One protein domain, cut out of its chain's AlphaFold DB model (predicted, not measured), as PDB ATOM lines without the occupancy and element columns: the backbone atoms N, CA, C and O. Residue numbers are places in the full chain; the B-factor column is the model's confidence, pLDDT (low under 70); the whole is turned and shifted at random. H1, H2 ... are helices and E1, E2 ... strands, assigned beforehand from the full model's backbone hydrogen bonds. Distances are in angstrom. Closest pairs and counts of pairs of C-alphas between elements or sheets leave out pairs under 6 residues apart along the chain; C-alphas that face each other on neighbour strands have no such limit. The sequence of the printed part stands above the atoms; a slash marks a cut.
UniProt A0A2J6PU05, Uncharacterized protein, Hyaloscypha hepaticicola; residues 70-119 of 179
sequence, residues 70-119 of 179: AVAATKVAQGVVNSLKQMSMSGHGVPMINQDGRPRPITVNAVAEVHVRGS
ATOM      1  N   ALA A  70     -19.186  -3.480  36.490       91.25
ATOM      2  CA  ALA A  70     -18.629  -2.199  36.916       91.25
ATOM      3  C   ALA A  70     -18.212  -2.247  38.390       91.25
ATOM      4  O   ALA A  70     -17.109  -1.820  38.746       91.25
ATOM      5  N   VAL A  71     -19.038  -2.856  39.248       92.62
ATOM      6  CA  VAL A  71     -18.690  -3.087  40.661       92.62
ATOM      7  C   VAL A  71     -17.480  -4.013  40.782       92.62
ATOM      8  O   VAL A  71     -16.585  -3.752  41.590       92.62
ATOM      9  N   ALA A  72     -17.418  -5.078  39.979       91.75
ATOM     10  CA  ALA A  72     -16.267  -5.978  39.964       91.75
ATOM     11  C   ALA A  72     -14.981  -5.247  39.538       91.75
ATOM     12  O   ALA A  72     -13.980  -5.306  40.255       91.75
ATOM     13  N   ALA A  73     -15.022  -4.498  38.434       93.94
ATOM     14  CA  ALA A  73     -13.881  -3.740  37.930       93.94
ATOM     15  C   ALA A  73     -13.399  -2.683  38.937       93.94
ATOM     16  O   ALA A  73     -12.198  -2.543  39.162       93.94
ATOM     17  N   THR A  74     -14.328  -2.006  39.617       94.38
ATOM     18  CA  THR A  74     -14.013  -1.022  40.663       94.38
ATOM     19  C   THR A  74     -13.286  -1.662  41.844       94.38
ATOM     20  O   THR A  74     -12.281  -1.129  42.311       94.38
ATOM     21  N   LYS A  75     -13.741  -2.831  42.313       95.00
ATOM     22  CA  LYS A  75     -13.074  -3.559  43.406       95.00
ATOM     23  C   LYS A  75     -11.654  -3.967  43.030       95.00
ATOM     24  O   LYS A  75     -10.743  -3.823  43.841       95.00
ATOM     25  N   VAL A  76     -11.461  -4.439  41.800       94.44
ATOM     26  CA  VAL A  76     -10.128  -4.782  41.287       94.44
ATOM     27  C   VAL A  76      -9.250  -3.531  41.220       94.44
ATOM     28  O   VAL A  76      -8.128  -3.558  41.717       94.44
ATOM     29  N   ALA A  77      -9.766  -2.418  40.693       94.94
ATOM     30  CA  ALA A  77      -9.039  -1.152  40.619       94.94
ATOM     31  C   ALA A  77      -8.604  -0.646  42.001       94.94
ATOM     32  O   ALA A  77      -7.441  -0.294  42.193       94.94
ATOM     33  N   GLN A  78      -9.500  -0.683  42.988       94.75
ATOM     34  CA  GLN A  78      -9.175  -0.329  44.371       94.75
ATOM     35  C   GLN A  78      -8.100  -1.247  44.960       94.75
ATOM     36  O   GLN A  78      -7.177  -0.762  45.611       94.75
ATOM     37  N   GLY A  79      -8.188  -2.556  44.707       93.88
ATOM     38  CA  GLY A  79      -7.169  -3.521  45.115       93.88
ATOM     39  C   GLY A  79      -5.795  -3.175  44.547       93.88
ATOM     40  O   GLY A  79      -4.837  -3.057  45.302       93.88
ATOM     41  N   VAL A  80      -5.717  -2.910  43.240       92.50
ATOM     42  CA  VAL A  80      -4.472  -2.522  42.560       92.50
ATOM     43  C   VAL A  80      -3.889  -1.239  43.153       92.50
ATOM     44  O   VAL A  80      -2.706  -1.204  43.491       92.50
ATOM     45  N   VAL A  81      -4.706  -0.201  43.340       90.94
ATOM     46  CA  VAL A  81      -4.258   1.069  43.936       90.94
ATOM     47  C   VAL A  81      -3.756   0.861  45.367       90.94
ATOM     48  O   VAL A  81      -2.719   1.407  45.741       90.94
ATOM     49  N   ASN A  82      -4.449   0.055  46.169       91.69
ATOM     50  CA  ASN A  82      -4.037  -0.236  47.541       91.69
ATOM     51  C   ASN A  82      -2.726  -1.026  47.589       91.69
ATOM     52  O   ASN A  82      -1.848  -0.696  48.384       91.69
ATOM     53  N   SER A  83      -2.554  -2.017  46.714       89.81
ATOM     54  CA  SER A  83      -1.301  -2.762  46.594       89.81
ATOM     55  C   SER A  83      -0.145  -1.858  46.166       89.81
ATOM     56  O   SER A  83       0.927  -1.939  46.755       89.81
ATOM     57  N   LEU A  84      -0.353  -0.953  45.205       88.44
ATOM     58  CA  LEU A  84       0.668   0.021  44.797       88.44
ATOM     59  C   LEU A  84       1.082   0.930  45.952       88.44
ATOM     60  O   LEU A  84       2.275   1.119  46.185       88.44
ATOM     61  N   LYS A  85       0.113   1.424  46.731       86.56
ATOM     62  CA  LYS A  85       0.394   2.211  47.939       86.56
ATOM     63  C   LYS A  85       1.241   1.418  48.938       86.56
ATOM     64  O   LYS A  85       2.269   1.915  49.388       86.56
ATOM     65  N   GLN A  86       0.871   0.173  49.233       87.75
ATOM     66  CA  GLN A  86       1.611  -0.680  50.175       87.75
ATOM     67  C   GLN A  86       3.033  -1.008  49.694       87.75
ATOM     68  O   GLN A  86       3.980  -0.964  50.483       87.75
ATOM     69  N   MET A  87       3.203  -1.287  48.399       84.44
ATOM     70  CA  MET A  87       4.512  -1.558  47.797       84.44
ATOM     71  C   MET A  87       5.409  -0.316  47.786       84.44
ATOM     72  O   MET A  87       6.616  -0.432  47.983       84.44
ATOM     73  N   SER A  88       4.835   0.877  47.607       81.75
ATOM     74  CA  SER A  88       5.605   2.126  47.628       81.75
ATOM     75  C   SER A  88       6.216   2.428  49.002       81.75
ATOM     76  O   SER A  88       7.315   2.968  49.081       81.75
ATOM     77  N   MET A  89       5.552   2.021  50.090       74.50
ATOM     78  CA  MET A  89       6.008   2.273  51.465       74.50
ATOM     79  C   MET A  89       7.100   1.310  51.955       74.50
ATOM     80  O   MET A  89       7.772   1.601  52.939       74.50
ATOM     81  N   SER A  90       7.280   0.159  51.303       71.69
ATOM     82  CA  SER A  90       8.148  -0.935  51.775       71.69
ATOM     83  C   SER A  90       9.511  -1.004  51.064       71.69
ATOM     84  O   SER A  90      10.278  -1.947  51.266       71.69
ATOM     85  N   GLY A  91       9.843  -0.006  50.237       67.38
ATOM     86  CA  GLY A  91      11.172   0.165  49.628       67.38
ATOM     87  C   GLY A  91      11.561  -0.866  48.558       67.38
ATOM     88  O   GLY A  91      12.627  -0.744  47.969       67.38
ATOM     89  N   HIS A  92      10.701  -1.850  48.277       70.31
ATOM     90  CA  HIS A  92      10.912  -2.908  47.277       70.31
ATOM     91  C   HIS A  92       9.876  -2.837  46.134       70.31
ATOM     92  O   HIS A  92       9.595  -3.835  45.472       70.31
ATOM     93  N   GLY A  93       9.251  -1.670  45.942       78.06
ATOM     94  CA  GLY A  93       8.109  -1.475  45.046       78.06
ATOM     95  C   GLY A  93       8.412  -0.726  43.748       78.06
ATOM     96  O   GLY A  93       9.555  -0.439  43.400       78.06
ATOM     97  N   VAL A  94       7.338  -0.384  43.032       82.00
ATOM     98  CA  VAL A  94       7.387   0.443  41.818       82.00
ATOM     99  C   VAL A  94       7.950   1.831  42.173       82.00
ATOM    100  O   VAL A  94       7.421   2.460  43.091       82.00
ATOM    101  N   PRO A  95       8.990   2.335  41.477       84.12
ATOM    102  CA  PRO A  95       9.541   3.657  41.749       84.12
ATOM    103  C   PRO A  95       8.487   4.722  41.447       84.12
ATOM    104  O   PRO A  95       8.030   4.842  40.307       84.12
ATOM    105  N   MET A  96       8.102   5.463  42.489       87.38
ATOM    106  CA  MET A  96       7.035   6.473  42.477       87.38
ATOM    107  C   MET A  96       7.529   7.888  42.170       87.38
ATOM    108  O   MET A  96       6.718   8.799  42.051       87.38
ATOM    109  N   ILE A  97       8.841   8.070  42.046       86.69
ATOM    110  CA  ILE A  97       9.491   9.343  41.741       86.69
ATOM    111  C   ILE A  97      10.131   9.223  40.353       86.69
ATOM    112  O   ILE A  97      10.679   8.167  40.021       86.69
ATOM    113  N   ASN A  98       9.988  10.246  39.512       84.75
ATOM    114  CA  ASN A  98      10.607  10.299  38.188       84.75
ATOM    115  C   ASN A  98      12.094  10.712  38.287       84.75
ATOM    116  O   ASN A  98      12.641  10.856  39.381       84.75
ATOM    117  N   GLN A  99      12.765  10.873  37.145       82.88
ATOM    118  CA  GLN A  99      14.189  11.238  37.109       82.88
ATOM    119  C   GLN A  99      14.453  12.655  37.650       82.88
ATOM    120  O   GLN A  99      15.524  12.903  38.196       82.88
ATOM    121  N   ASP A 100      13.448  13.530  37.605       83.38
ATOM    122  CA  ASP A 100      13.511  14.918  38.084       83.38
ATOM    123  C   ASP A 100      13.095  15.080  39.553       83.38
ATOM    124  O   ASP A 100      12.940  16.198  40.044       83.38
ATOM    125  N   GLY A 101      12.856  13.980  40.274       83.56
ATOM    126  CA  GLY A 101      12.430  14.030  41.674       83.56
ATOM    127  C   GLY A 101      10.935  14.312  41.891       83.56
ATOM    128  O   GLY A 101      10.495  14.405  43.038       83.56
ATOM    129  N   ARG A 102      10.124  14.407  40.831       86.31
ATOM    130  CA  ARG A 102       8.669  14.633  40.889       86.31
ATOM    131  C   ARG A 102       7.893  13.317  41.094       86.31
ATOM    132  O   ARG A 102       8.294  12.276  40.564       86.31
ATOM    133  N   PRO A 103       6.755  13.325  41.816       87.19
ATOM    134  CA  PRO A 103       5.870  12.165  41.896       87.19
ATOM    135  C   PRO A 103       5.340  11.747  40.520       87.19
ATOM    136  O   PRO A 103       4.881  12.577  39.738       87.19
ATOM    137  N   ARG A 104       5.362  10.447  40.229       88.06
ATOM    138  CA  ARG A 104       4.830   9.889  38.981       88.06
ATOM    139  C   ARG A 104       3.301   9.810  39.040       88.06
ATOM    140  O   ARG A 104       2.776   9.195  39.975       88.06
ATOM    141  N   PRO A 105       2.573  10.353  38.050       88.19
ATOM    142  CA  PRO A 105       1.126  10.203  37.987       88.19
ATOM    143  C   PRO A 105       0.742   8.748  37.684       88.19
ATOM    144  O   PRO A 105       1.392   8.072  36.883       88.19
ATOM    145  N   ILE A 106      -0.325   8.262  38.327       89.56
ATOM    146  CA  ILE A 106      -0.892   6.930  38.082       89.56
ATOM    147  C   ILE A 106      -2.298   7.095  37.515       89.56
ATOM    148  O   ILE A 106      -3.175   7.646  38.182       89.56
ATOM    149  N   THR A 107      -2.536   6.538  36.333       91.88
ATOM    150  CA  THR A 107      -3.856   6.504  35.702       91.88
ATOM    151  C   THR A 107      -4.341   5.062  35.631       91.88
ATOM    152  O   THR A 107      -3.674   4.193  35.067       91.88
ATOM    153  N   VAL A 108      -5.515   4.791  36.212       92.38
ATOM    154  CA  VAL A 108      -6.145   3.465  36.190       92.38
ATOM    155  C   VAL A 108      -7.430   3.528  35.373       92.38
ATOM    156  O   VAL A 108      -8.409   4.140  35.792       92.38
ATOM    157  N   ASN A 109      -7.435   2.850  34.231       94.19
ATOM    158  CA  ASN A 109      -8.582   2.755  33.336       94.19
ATOM    159  C   ASN A 109      -9.272   1.403  33.523       94.19
ATOM    160  O   ASN A 109      -8.692   0.362  33.224       94.19
ATOM    161  N   ALA A 110     -10.513   1.407  34.009       93.56
ATOM    162  CA  ALA A 110     -11.308   0.198  34.201       93.56
ATOM    163  C   ALA A 110     -12.375   0.077  33.104       93.56
ATOM    164  O   ALA A 110     -13.290   0.890  33.014       93.56
ATOM    165  N   VAL A 111     -12.255  -0.956  32.274       94.00
ATOM    166  CA  VAL A 111     -13.172  -1.266  31.177       94.00
ATOM    167  C   VAL A 111     -14.050  -2.439  31.598       94.00
ATOM    168  O   VAL A 111     -13.581  -3.573  31.712       94.00
ATOM    169  N   ALA A 112     -15.326  -2.159  31.847       93.12
ATOM    170  CA  ALA A 112     -16.333  -3.143  32.223       93.12
ATOM    171  C   ALA A 112     -17.339  -3.293  31.077       93.12
ATOM    172  O   ALA A 112     -18.249  -2.483  30.920       93.12
ATOM    173  N   GLU A 113     -17.161  -4.326  30.262       92.75
ATOM    174  CA  GLU A 113     -18.031  -4.603  29.118       92.75
ATOM    175  C   GLU A 113     -18.955  -5.780  29.416       92.75
ATOM    176  O   GLU A 113     -18.573  -6.727  30.103       92.75
ATOM    177  N   VAL A 114     -20.174  -5.745  28.879       92.75
ATOM    178  CA  VAL A 114     -21.129  -6.852  28.984       92.75
ATOM    179  C   VAL A 114     -21.669  -7.154  27.595       92.75
ATOM    180  O   VAL A 114     -22.369  -6.343  26.995       92.75
ATOM    181  N   HIS A 115     -21.352  -8.342  27.094       94.31
ATOM    182  CA  HIS A 115     -21.767  -8.838  25.790       94.31
ATOM    183  C   HIS A 115     -22.723 -10.006  25.988       94.31
ATOM    184  O   HIS A 115     -22.322 -11.070  26.451       94.31
ATOM    185  N   VAL A 116     -23.988  -9.824  25.618       93.06
ATOM    186  CA  VAL A 116     -25.015 -10.868  25.729       93.06
ATOM    187  C   VAL A 116     -25.536 -11.204  24.340       93.06
ATOM    188  O   VAL A 116     -26.024 -10.334  23.624       93.06
ATOM    189  N   ARG A 117     -25.438 -12.477  23.954       95.19
ATOM    190  CA  ARG A 117     -25.941 -13.011  22.685       95.19
ATOM    191  C   ARG A 117     -26.957 -14.120  22.932       95.19
ATOM    192  O   ARG A 117     -26.730 -14.979  23.775       95.19
ATOM    193  N   GLY A 118     -28.025 -14.120  22.138       92.62
ATOM    194  CA  GLY A 118     -29.143 -15.062  22.225       92.62
ATOM    195  C   GLY A 118     -30.451 -14.357  22.585       92.62
ATOM    196  O   GLY A 118     -30.538 -13.129  22.570       92.62
ATOM    197  N   SER A 119     -31.486 -15.131  22.880       91.31
ATOM    198  CA  SER A 119     -32.866 -14.685  23.047       91.31
ATOM    199  C   SER A 119     -33.385 -14.932  24.467       91.31
ATOM    200  O   SER A 119     -32.943 -15.838  25.168       91.31
TER     201      SER A 119
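Overview. This is residues 70 to 119 of the 179 residues of an uncharacterized protein of Hyaloscypha hepaticicola (UniProt A0A2J6PU05). One helix, H1, and one long, nearly straight extended arm make this domain: after H1 a long loop turns the chain round, and the arm, E1 running on into E2, folds back along the helix and reaches past the place where H1 begins. E1 passes beside H1, while E2 lies beyond the helix, and residues 118 and 119 after it reach the far end of the longest axis; the loop of residues 90 to 105, with Asp 100, makes the other end. The printed part has 50 residues with one named helix and two named strands, in the order H1, E1, E2, and its class is mixed, helices and strands. No two named strands pair. The whole is extended, with a radius of gyration of the C-alphas of 16.1 A, and the C-alphas span 56 by 21 by 13 A.

Along the chain. H1 comes first, residues 70 to 89, and is 29.0 A long from C-alpha 70 at (-18.629, -2.199, 36.916) to C-alpha 89 at (6.008, 2.273, 51.465). Residues 90 to 105 hold no named element. E1, residues 106 to 111, is the longest strand by residues and is 16.3 A long. E2, residues 114 to 117, is 10.0 A long from first to last C-alpha and ends with C-alpha 117 at (-25.941, -13.011, 22.685).

Arrangement. H1 and E1 have 6 pairs of C-alphas within 8 A. Their closest C-alphas are those of Ala 73 and Ala 110, 6.0 A apart, and their centres are 10.4 A apart. E1 runs on into E2 across a break of 2 residues, at 19 degrees. H1 and E2 are apart, with no C-alpha of the one within 8 A of the other. E1 and E2 pair with no named strand. In H1 every O i to N i+4 pair is within hydrogen-bond range.

Size, cuts and confidence. The outline is a rod, and the two C-alphas farthest apart, those of Asp 100 and Ser 119, are 57.0 A apart. The first and last printed C-alphas, those of Ala 70 and Ser 119, are 23.5 A apart. The link from H1 to E1 is long, with 16 residues, whose C-alphas lie 11 to 23 A from the mean of the C-alphas. The link from E1 to E2 is tight, with 2 residues. The printed part has no cut. The mean pLDDT of the printed part is 88.4, and one printed residue, Gly 91, is under 70.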